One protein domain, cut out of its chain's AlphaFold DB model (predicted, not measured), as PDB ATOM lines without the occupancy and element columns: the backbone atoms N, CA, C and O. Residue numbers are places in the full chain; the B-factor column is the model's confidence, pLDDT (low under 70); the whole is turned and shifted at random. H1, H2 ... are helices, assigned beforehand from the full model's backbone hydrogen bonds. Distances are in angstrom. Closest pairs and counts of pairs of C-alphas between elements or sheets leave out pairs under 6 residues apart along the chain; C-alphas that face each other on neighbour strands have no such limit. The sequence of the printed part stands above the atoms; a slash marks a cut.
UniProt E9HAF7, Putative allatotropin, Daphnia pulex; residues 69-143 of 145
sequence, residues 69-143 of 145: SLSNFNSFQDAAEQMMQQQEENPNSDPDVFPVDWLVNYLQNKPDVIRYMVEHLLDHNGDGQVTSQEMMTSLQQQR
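This is residues 69 to 143 of the 145 residues of the protein "Putative allatotropin" of Daphnia pulex (UniProt E9HAF7). Four helices make an open, loosely joined chain: the long helix H1 meets H3 in a corner at its first residues, H2 folds back near H1, and H4 is set off beyond H3 at the other end. Residues 89 to 94, the last residue of H1 and the first part of the link to H2, stick out free of the rest. The printed part has 75 residues with four named helices, H1 to H4 in chain order, and no named strand; the class is all helix. It is loose, with a radius of gyration of the C-alphas of 15.3 A, and spans 46 by 31 by 18 A.

H1, residues 69 to 89, touches H3, residues 111 to 121, with residues 69 to 76 alone. Their closest C-alphas, of Phe 73 and Val 113, are 6.0 A apart, and their lines are about perpendicular at 81 degrees. H2, residues 100 to 109, is near H1, with 9 pairs of C-alphas within 10 A. H2 and H3 are close but not clearly touching; their closest C-alphas, of Leu 107 and Ile 114, are 6.3 A apart. They run opposite ways at a steep tilt of 65 degrees. H4, residues 132 to 143, is apart from H1 and H2, and only just apart from H3, at 8.3 A. Every O i to N i+4 pair is within hydrogen-bond range in H2 and H3, with 16 of 17 in H1 and 7 of 8 in H4.

H1 begins at C-alpha 69 (15.443, -30.312, 2.888) and is 31.3 A long. H2 measures 14.3 A, H3 15.2 A and H4 17.3 A, the last ending at C-alpha 143 (11.685, -3.881, -9.270).

The two farthest C-alphas, of Pro 91 and Gln 133, are 45.6 A apart. The printed part has no cut. The link from H2 to H3 is tight, and the other two are short. Residues 69 to 70 have pLDDT under 70.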
ATOM      1  N   SER A  69      15.925 -31.698   2.943       61.38
ATOM      2  CA  SER A  69      15.443 -30.312   2.888       61.38
ATOM      3  C   SER A  69      13.908 -30.204   2.865       61.38
ATOM      4  O   SER A  69      13.356 -29.320   3.516       61.38
ATOM      5  N   LEU A  70      13.196 -31.152   2.241       64.81
ATOM      6  CA  LEU A  70      11.725 -31.178   2.214       64.81
ATOM      7  C   LEU A  70      11.116 -31.498   3.586       64.81
ATOM      8  O   LEU A  70      10.057 -30.973   3.919       64.81
ATOM      9  N   SER A  71      11.762 -32.339   4.403       70.69
ATOM     10  CA  SER A  71      11.283 -32.598   5.771       70.69
ATOM     11  C   SER A  71      11.393 -31.363   6.663       70.69
ATOM     12  O   SER A  71      10.489 -31.108   7.453       70.69
ATOM     13  N   ASN A  72      12.455 -30.574   6.493       71.44
ATOM     14  CA  ASN A  72      12.664 -29.348   7.262       71.44
ATOM     15  C   ASN A  72      11.670 -28.250   6.863       71.44
ATOM     16  O   ASN A  72      11.217 -27.496   7.724       71.44
ATOM     17  N   PHE A  73      11.283 -28.195   5.585       79.50
ATOM     18  CA  PHE A  73      10.253 -27.270   5.121       79.50
ATOM     19  C   PHE A  73       8.850 -27.628   5.635       79.50
ATOM     20  O   PHE A  73       8.119 -26.737   6.059       79.50
ATOM     21  N   ASN A  74       8.487 -28.913   5.712       84.00
ATOM     22  CA  ASN A  74       7.209 -29.306   6.330       84.00
ATOM     23  C   ASN A  74       7.126 -28.829   7.792       84.00
ATOM     24  O   ASN A  74       6.116 -28.287   8.216       84.00
ATOM     25  N   SER A  75       8.236 -28.915   8.537       84.56
ATOM     26  CA  SER A  75       8.316 -28.373   9.901       84.56
ATOM     27  C   SER A  75       8.226 -26.842   9.981       84.56
ATOM     28  O   SER A  75       8.012 -26.300  11.069       84.56
ATOM     29  N   PHE A  76       8.456 -26.117   8.881       88.12
ATOM     30  CA  PHE A  76       8.172 -24.682   8.787       88.12
ATOM     31  C   PHE A  76       6.682 -24.440   8.615       88.12
ATOM     32  O   PHE A  76       6.123 -23.653   9.376       88.12
ATOM     33  N   GLN A  77       6.043 -25.165   7.699       87.94
ATOM     34  CA  GLN A  77       4.606 -25.067   7.483       87.94
ATOM     35  C   GLN A  77       3.815 -25.369   8.764       87.94
ATOM     36  O   GLN A  77       3.018 -24.537   9.191       87.94
ATOM     37  N   ASP A  78       4.128 -26.471   9.450       89.94
ATOM     38  CA  ASP A  78       3.454 -26.847  10.702       89.94
ATOM     39  C   ASP A  78       3.617 -25.780  11.802       89.94
ATOM     40  O   ASP A  78       2.726 -25.565  12.624       89.94
ATOM     41  N   ALA A  79       4.778 -25.117  11.848       89.19
ATOM     42  CA  ALA A  79       5.062 -24.078  12.832       89.19
ATOM     43  C   ALA A  79       4.362 -22.754  12.491       89.19
ATOM     44  O   ALA A  79       3.909 -22.061  13.401       89.19
ATOM     45  N   ALA A  80       4.260 -22.417  11.204       89.44
ATOM     46  CA  ALA A  80       3.523 -21.251  10.731       89.44
ATOM     47  C   ALA A  80       2.018 -21.404  11.002       89.44
ATOM     48  O   ALA A  80       1.399 -20.482  11.520       89.44
ATOM     49  N   GLU A  81       1.448 -22.588  10.758       89.69
ATOM     50  CA  GLU A  81       0.035 -22.870  11.044       89.69
ATOM     51  C   GLU A  81      -0.290 -22.735  12.541       89.69
ATOM     52  O   GLU A  81      -1.276 -22.097  12.908       89.69
ATOM     53  N   GLN A  82       0.567 -23.259  13.425       89.75
ATOM     54  CA  GLN A  82       0.405 -23.100  14.879       89.75
ATOM     55  C   GLN A  82       0.501 -21.641  15.334       89.75
ATOM     56  O   GLN A  82      -0.139 -21.247  16.308       89.75
ATOM     57  N   MET A  83       1.338 -20.856  14.663       87.06
ATOM     58  CA  MET A  83       1.540 -19.445  14.961       87.06
ATOM     59  C   MET A  83       0.312 -18.624  14.547       87.06
ATOM     60  O   MET A  83      -0.185 -17.833  15.346       87.06
ATOM     61  N   MET A  84      -0.245 -18.892  13.363       85.31
ATOM     62  CA  MET A  84      -1.477 -18.256  12.889       85.31
ATOM     63  C   MET A  84      -2.679 -18.585  13.784       85.31
ATOM     64  O   MET A  84      -3.438 -17.685  14.130       85.31
ATOM     65  N   GLN A  85      -2.807 -19.832  14.250       86.06
ATOM     66  CA  GLN A  85      -3.858 -20.219  15.206       86.06
ATOM     67  C   GLN A  85      -3.758 -19.437  16.527       86.06
ATOM     68  O   GLN A  85      -4.764 -18.986  17.062       86.06
ATOM     69  N   GLN A  86      -2.542 -19.217  17.039       83.94
ATOM     70  CA  GLN A  86      -2.332 -18.396  18.241       83.94
ATOM     71  C   GLN A  86      -2.637 -16.911  18.004       83.94
ATOM     72  O   GLN A  86      -3.027 -16.203  18.934       83.94
ATOM     73  N   GLN A  87      -2.448 -16.428  16.776       79.62
ATOM     74  CA  GLN A  87      -2.750 -15.052  16.395       79.62
ATOM     75  C   GLN A  87      -4.263 -14.811  16.284       79.62
ATOM     76  O   GLN A  87      -4.732 -13.754  16.694       79.62
ATOM     77  N   GLU A  88      -5.035 -15.798  15.821       78.88
ATOM     78  CA  GLU A  88      -6.506 -15.740  15.818       78.88
ATOM     79  C   GLU A  88      -7.104 -15.678  17.235       78.88
ATOM     80  O   GLU A  88      -8.134 -15.040  17.448       78.88
ATOM     81  N   GLU A  89      -6.453 -16.299  18.224       80.12
ATOM     82  CA  GLU A  89      -6.892 -16.241  19.625       80.12
ATOM     83  C   GLU A  89      -6.537 -14.918  20.325       80.12
ATOM     84  O   GLU A  89      -7.121 -14.586  21.362       80.12
ATOM     85  N   ASN A  90      -5.593 -14.145  19.783       80.00
ATOM     86  CA  ASN A  90      -5.159 -12.890  20.377       80.00
ATOM     87  C   ASN A  90      -5.977 -11.705  19.815       80.00
ATOM     88  O   ASN A  90      -5.795 -11.312  18.664       80.00
ATOM     89  N   PRO A  91      -6.830 -11.053  20.627       73.38
ATOM     90  CA  PRO A  91      -7.738 -10.003  20.155       73.38
ATOM     91  C   PRO A  91      -7.036  -8.702  19.732       73.38
ATOM     92  O   PRO A  91      -7.697  -7.800  19.223       73.38
ATOM     93  N   ASN A  92      -5.727  -8.571  19.977       79.69
ATOM     94  CA  ASN A  92      -4.940  -7.386  19.625       79.69
ATOM     95  C   ASN A  92      -4.090  -7.565  18.359       79.69
ATOM     96  O   ASN A  92      -3.389  -6.628  17.978       79.69
ATOM     97  N   SER A  93      -4.083  -8.748  17.746       78.56
ATOM     98  CA  SER A  93      -3.344  -8.983  16.507       78.56
ATOM     99  C   SER A  93      -4.255  -8.900  15.294       78.56
ATOM    100  O   SER A  93      -5.316  -9.516  15.269       78.56
ATOM    101  N   ASP A  94      -3.801  -8.185  14.264       80.81
ATOM    102  CA  ASP A  94      -4.443  -8.222  12.955       80.81
ATOM    103  C   ASP A  94      -4.222  -9.607  12.323       80.81
ATOM    104  O   ASP A  94      -3.065 -10.018  12.168       80.81
ATOM    105  N   PRO A  95      -5.288 -10.342  11.955       76.62
ATOM    106  CA  PRO A  95      -5.172 -11.677  11.361       76.62
ATOM    107  C   PRO A  95      -4.602 -11.640   9.934       76.62
ATOM    108  O   PRO A  95      -4.048 -12.631   9.468       76.62
ATOM    109  N   ASP A  96      -4.681 -10.486   9.265       81.19
ATOM    110  CA  ASP A  96      -4.169 -10.292   7.904       81.19
ATOM    111  C   ASP A  96      -2.665  -9.954   7.868       81.19
ATOM    112  O   ASP A  96      -2.068  -9.860   6.794       81.19
ATOM    113  N   VAL A  97      -2.029  -9.758   9.031       84.88
ATOM    114  CA  VAL A  97      -0.623  -9.348   9.127       84.88
ATOM    115  C   VAL A  97       0.241 -10.516   9.576       84.88
ATOM    116  O   VAL A  97       0.158 -10.987  10.709       84.88
ATOM    117  N   PHE A  98       1.144 -10.941   8.695       86.62
ATOM    118  CA  PHE A  98       2.127 -11.966   9.015       86.62
ATOM    119  C   PHE A  98       3.275 -11.388   9.874       86.62
ATOM    120  O   PHE A  98       3.911 -10.409   9.470       86.62
ATOM    121  N   PRO A  99       3.593 -11.975  11.041       88.19
ATOM    122  CA  PRO A  99       4.587 -11.421  11.952       88.19
ATOM    123  C   PRO A  99       6.007 -11.747  11.498       88.19
ATOM    124  O   PRO A  99       6.543 -12.839  11.704       88.19
ATOM    125  N   VAL A 100       6.646 -10.733  10.924       89.00
ATOM    126  CA  VAL A 100       8.016 -10.807  10.408       89.00
ATOM    127  C   VAL A 100       9.017 -11.186  11.502       89.00
ATOM    128  O   VAL A 100       9.914 -11.986  11.247       89.00
ATOM    129  N   ASP A 101       8.846 -10.691  12.728       91.00
ATOM    130  CA  ASP A 101       9.767 -10.983  13.835       91.00
ATOM    131  C   ASP A 101       9.807 -12.474  14.188       91.00
ATOM    132  O   ASP A 101      10.875 -13.033  14.458       91.00
ATOM    133  N   TRP A 102       8.651 -13.144  14.138       92.38
ATOM    134  CA  TRP A 102       8.581 -14.590  14.329       92.38
ATOM    135  C   TRP A 102       9.335 -15.318  13.218       92.38
ATOM    136  O   TRP A 102      10.136 -16.206  13.511       92.38
ATOM    137  N   LEU A 103       9.132 -14.915  11.960       91.25
ATOM    138  CA  LEU A 103       9.808 -15.524  10.817       91.25
ATOM    139  C   LEU A 103      11.323 -15.349  10.907       91.25
ATOM    140  O   LEU A 103      12.058 -16.315  10.722       91.25
ATOM    141  N   VAL A 104      11.800 -14.148  11.232       93.25
ATOM    142  CA  VAL A 104      13.234 -13.877  11.393       93.25
ATOM    143  C   VAL A 104      13.823 -14.768  12.486       93.25
ATOM    144  O   VAL A 104      14.837 -15.426  12.255       93.25
ATOM    145  N   ASN A 105      13.167 -14.852  13.644       93.50
ATOM    146  CA  ASN A 105      13.604 -15.717  14.739       93.50
ATOM    147  C   ASN A 105      13.582 -17.205  14.331       93.50
ATOM    148  O   ASN A 105      14.518 -17.957  14.605       93.50
ATOM    149  N   TYR A 106      12.549 -17.642  13.612       90.81
ATOM    150  CA  TYR A 106      12.449 -19.010  13.113       90.81
ATOM    151  C   TYR A 106      13.599 -19.350  12.153       90.81
ATOM    152  O   TYR A 106      14.252 -20.382  12.316       90.81
ATOM    153  N   LEU A 107      13.880 -18.472  11.188       91.19
ATOM    154  CA  LEU A 107      14.941 -18.660  10.197       91.19
ATOM    155  C   LEU A 107      16.337 -18.642  10.833       91.19
ATOM    156  O   LEU A 107      17.188 -19.438  10.442       91.19
ATOM    157  N   GLN A 108      16.565 -17.806  11.852       93.00
ATOM    158  CA  GLN A 108      17.816 -17.805  12.620       93.00
ATOM    159  C   GLN A 108      18.051 -19.133  13.350       93.00
ATOM    160  O   GLN A 108      19.174 -19.634  13.376       93.00
ATOM    161  N   ASN A 109      16.993 -19.724  13.909       92.88
ATOM    162  CA  ASN A 109      17.080 -21.004  14.614       92.88
ATOM    163  C   ASN A 109      17.132 -22.215  13.671       92.88
ATOM    164  O   ASN A 109      17.557 -23.294  14.087       92.88
ATOM    165  N   LYS A 110      16.686 -22.067  12.417       90.69
ATOM    166  CA  LYS A 110      16.623 -23.146  11.420       90.69
ATOM    167  C   LYS A 110      17.180 -22.690  10.064       90.69
ATOM    168  O   LYS A 110      16.412 -22.491   9.118       90.69
ATOM    169  N   PRO A 111      18.515 -22.592   9.927       88.44
ATOM    170  CA  PRO A 111      19.153 -22.135   8.691       88.44
ATOM    171  C   PRO A 111      18.897 -23.059   7.489       88.44
ATOM    172  O   PRO A 111      18.960 -22.617   6.345       88.44
ATOM    173  N   ASP A 112      18.544 -24.325   7.718       87.56
ATOM    174  CA  ASP A 112      18.191 -25.260   6.644       87.56
ATOM    175  C   ASP A 112      16.963 -24.802   5.845       87.56
ATOM    176  O   ASP A 112      16.864 -25.063   4.646       87.56
ATOM    177  N   VAL A 113      16.036 -24.092   6.494       88.62
ATOM    178  CA  VAL A 113      14.850 -23.536   5.831       88.62
ATOM    179  C   VAL A 113      15.238 -22.368   4.931       88.62
ATOM    180  O   VAL A 113      14.704 -22.257   3.832       88.62
ATOM    181  N   ILE A 114      16.231 -21.563   5.328       89.25
ATOM    182  CA  ILE A 114      16.795 -20.507   4.472       89.25
ATOM    183  C   ILE A 114      17.383 -21.126   3.208       89.25
ATOM    184  O   ILE A 114      17.109 -20.662   2.105       89.25
ATOM    185  N   ARG A 115      18.161 -22.202   3.358       85.81
ATOM    186  CA  ARG A 115      18.739 -22.912   2.214       85.81
ATOM    187  C   ARG A 115      17.652 -23.425   1.270       85.81
ATOM    188  O   ARG A 115      17.751 -23.204   0.070       85.81
ATOM    189  N   TYR A 116      16.608 -24.051   1.810       85.69
ATOM    190  CA  TYR A 116      15.478 -24.525   1.012       85.69
ATOM    191  C   TYR A 116      14.763 -23.384   0.278       85.69
ATOM    192  O   TYR A 116      14.442 -23.525  -0.899       85.69
ATOM    193  N   MET A 117      14.529 -22.253   0.954       86.12
ATOM    194  CA  MET A 117      13.925 -21.066   0.344       86.12
ATOM    195  C   MET A 117      14.791 -20.529  -0.792       86.12
ATOM    196  O   MET A 117      14.267 -20.233  -1.853       86.12
ATOM    197  N   VAL A 118      16.108 -20.450  -0.610       87.38
ATOM    198  CA  VAL A 118      17.043 -20.033  -1.665       87.38
ATOM    199  C   VAL A 118      16.987 -20.988  -2.859       87.38
ATOM    200  O   VAL A 118      16.837 -20.533  -3.988       87.38
ATOM    201  N   GLU A 119      17.028 -22.298  -2.614       85.25
ATOM    202  CA  GLU A 119      16.922 -23.323  -3.661       85.25
ATOM    203  C   GLU A 119      15.560 -23.290  -4.386       85.25
ATOM    204  O   GLU A 119      15.497 -23.602  -5.561       85.25
ATOM    205  N   HIS A 120      14.458 -22.900  -3.738       83.88
ATOM    206  CA  HIS A 120      13.137 -22.874  -4.396       83.88
ATOM    207  C   HIS A 120      12.746 -21.516  -4.985       83.88
ATOM    208  O   HIS A 120      11.912 -21.465  -5.886       83.88
ATOM    209  N   LEU A 121      13.281 -20.416  -4.454       86.06
ATOM    210  CA  LEU A 121      12.932 -19.060  -4.886       86.06
ATOM    211  C   LEU A 121      13.914 -18.503  -5.916       86.06
ATOM    212  O   LEU A 121      13.515 -17.661  -6.715       86.06
ATOM    213  N   LEU A 122      15.182 -18.925  -5.876       89.38
ATOM    214  CA  LEU A 122      16.239 -18.371  -6.728       89.38
ATOM    215  C   LEU A 122      16.729 -19.353  -7.793       89.38
ATOM    216  O   LEU A 122      17.070 -18.913  -8.887       89.38
ATOM    217  N   ASP A 123      16.770 -20.654  -7.501       89.06
ATOM    218  CA  ASP A 123      17.119 -21.664  -8.503       89.06
ATOM    219  C   ASP A 123      15.880 -22.000  -9.352       89.06
ATOM    220  O   ASP A 123      15.022 -22.811  -9.005       89.06
ATOM    221  N   HIS A 124      15.770 -21.302 -10.484       85.62
ATOM    222  CA  HIS A 124      14.661 -21.450 -11.422       85.62
ATOM    223  C   HIS A 124      14.724 -22.755 -12.219       85.62
ATOM    224  O   HIS A 124      13.699 -23.210 -12.735       85.62
ATOM    225  N   ASN A 125      15.920 -23.319 -12.383       87.94
ATOM    226  CA  ASN A 125      16.149 -24.474 -13.238       87.94
ATOM    227  C   ASN A 125      16.122 -25.806 -12.448       87.94
ATOM    228  O   ASN A 125      15.905 -26.865 -13.045       87.94
ATOM    229  N   GLY A 126      16.245 -25.742 -11.118       84.50
ATOM    230  CA  GLY A 126      16.164 -26.861 -10.185       84.50
ATOM    231  C   GLY A 126      17.408 -27.752 -10.154       84.50
ATOM    232  O   GLY A 126      17.293 -28.930  -9.797       84.50
ATOM    233  N   ASP A 127      18.575 -27.255 -10.570       87.69
ATOM    234  CA  ASP A 127      19.843 -27.997 -10.571       87.69
ATOM    235  C   ASP A 127      20.562 -27.994  -9.208       87.69
ATOM    236  O   ASP A 127      21.573 -28.688  -9.031       87.69
ATOM    237  N   GLY A 128      20.013 -27.278  -8.224       84.81
ATOM    238  CA  GLY A 128      20.546 -27.150  -6.873       84.81
ATOM    239  C   GLY A 128      21.697 -26.149  -6.762       84.81
ATOM    240  O   GLY A 128      22.399 -26.140  -5.744       84.81
ATOM    241  N   GLN A 129      21.925 -25.329  -7.787       88.62
ATOM    242  CA  GLN A 129      22.877 -24.229  -7.796       88.62
ATOM    243  C   GLN A 129      22.156 -22.937  -8.181       88.62
ATOM    244  O   GLN A 129      21.240 -22.921  -8.985       88.62
ATOM    245  N   VAL A 130      22.592 -21.817  -7.605       90.06
ATOM    246  CA  VAL A 130      22.070 -20.500  -7.982       90.06
ATOM    247  C   VAL A 130      23.133 -19.796  -8.805       90.06
ATOM    248  O   VAL A 130      24.198 -19.432  -8.290       90.06
ATOM    249  N   THR A 131      22.865 -19.612 -10.093       91.12
ATOM    250  CA  THR A 131      23.776 -18.889 -10.982       91.12
ATOM    251  C   THR A 131      23.679 -17.377 -10.760       91.12
ATOM    252  O   THR A 131      22.658 -16.837 -10.330       91.12
ATOM    253  N   SER A 132      24.739 -16.634 -11.102       91.44
ATOM    254  CA  SER A 132      24.714 -15.163 -11.021       91.44
ATOM    255  C   SER A 132      23.640 -14.539 -11.917       91.44
ATOM    256  O   SER A 132      23.161 -13.448 -11.623       91.44
ATOM    257  N   GLN A 133      23.271 -15.216 -13.008       89.69
ATOM    258  CA  GLN A 133      22.209 -14.778 -13.911       89.69
ATOM    259  C   GLN A 133      20.836 -14.922 -13.248       89.69
ATOM    260  O   GLN A 133      20.081 -13.959 -13.242       89.69
ATOM    261  N   GLU A 134      20.542 -16.060 -12.617       89.56
ATOM    262  CA  GLU A 134      19.290 -16.271 -11.871       89.56
ATOM    263  C   GLU A 134      19.159 -15.317 -10.679       89.56
ATOM    264  O   GLU A 134      18.104 -14.718 -10.458       89.56
ATOM    265  N   MET A 135      20.260 -15.079  -9.964       89.19
ATOM    266  CA  MET A 135      20.306 -14.082  -8.894       89.19
ATOM    267  C   MET A 135      20.025 -12.660  -9.408       89.19
ATOM    268  O   MET A 135      19.358 -11.872  -8.745       89.19
ATOM    269  N   MET A 136      20.531 -12.303 -10.591       89.12
ATOM    270  CA  MET A 136      20.288 -10.980 -11.170       89.12
ATOM    271  C   MET A 136      18.837 -10.832 -11.636       89.12
ATOM    272  O   MET A 136      18.216  -9.799 -11.391       89.12
ATOM    273  N   THR A 137      18.299 -11.862 -12.288       87.62
ATOM    274  CA  THR A 137      16.926 -11.875 -12.801       87.62
ATOM    275  C   THR A 137      15.917 -11.754 -11.664       87.62
ATOM    276  O   THR A 137      15.022 -10.919 -11.736       87.62
ATOM    277  N   SER A 138      16.104 -12.500 -10.573       85.94
ATOM    278  CA  SER A 138      15.232 -12.418  -9.391       85.94
ATOM    279  C   SER A 138      15.229 -11.024  -8.745       85.94
ATOM    280  O   SER A 138      14.170 -10.530  -8.361       85.94
ATOM    281  N   LEU A 139      16.375 -10.334  -8.692       85.06
ATOM    282  CA  LEU A 139      16.460  -8.952  -8.190       85.06
ATOM    283  C   LEU A 139      15.829  -7.914  -9.129       85.06
ATOM    284  O   LEU A 139      15.346  -6.882  -8.663       85.06
ATOM    285  N   GLN A 140      15.875  -8.144 -10.440       86.56
ATOM    286  CA  GLN A 140      15.246  -7.258 -11.423       86.56
ATOM    287  C   GLN A 140      13.728  -7.428 -11.431       86.56
ATOM    288  O   GLN A 140      13.022  -6.424 -11.427       86.56
ATOM    289  N   GLN A 141      13.246  -8.669 -11.333       81.38
ATOM    290  CA  GLN A 141      11.826  -9.000 -11.227       81.38
ATOM    291  C   GLN A 141      11.157  -8.246 -10.065       81.38
ATOM    292  O   GLN A 141      10.095  -7.667 -10.242       81.38
ATOM    293  N   GLN A 142      11.820  -8.152  -8.907       71.81
ATOM    294  CA  GLN A 142      11.306  -7.422  -7.737       71.81
ATOM    295  C   GLN A 142      11.177  -5.901  -7.925       71.81
ATOM    296  O   GLN A 142      10.636  -5.230  -7.051       71.81
ATOM    297  N   ARG A 143      11.735  -5.328  -8.999       73.06
ATOM    298  CA  ARG A 143      11.685  -3.881  -9.270       73.06
ATOM    299  C   ARG A 143      10.576  -3.505 -10.258       73.06
ATOM    300  O   ARG A 143      10.292  -2.319 -10.405       73.06
TER     301      ARG A 143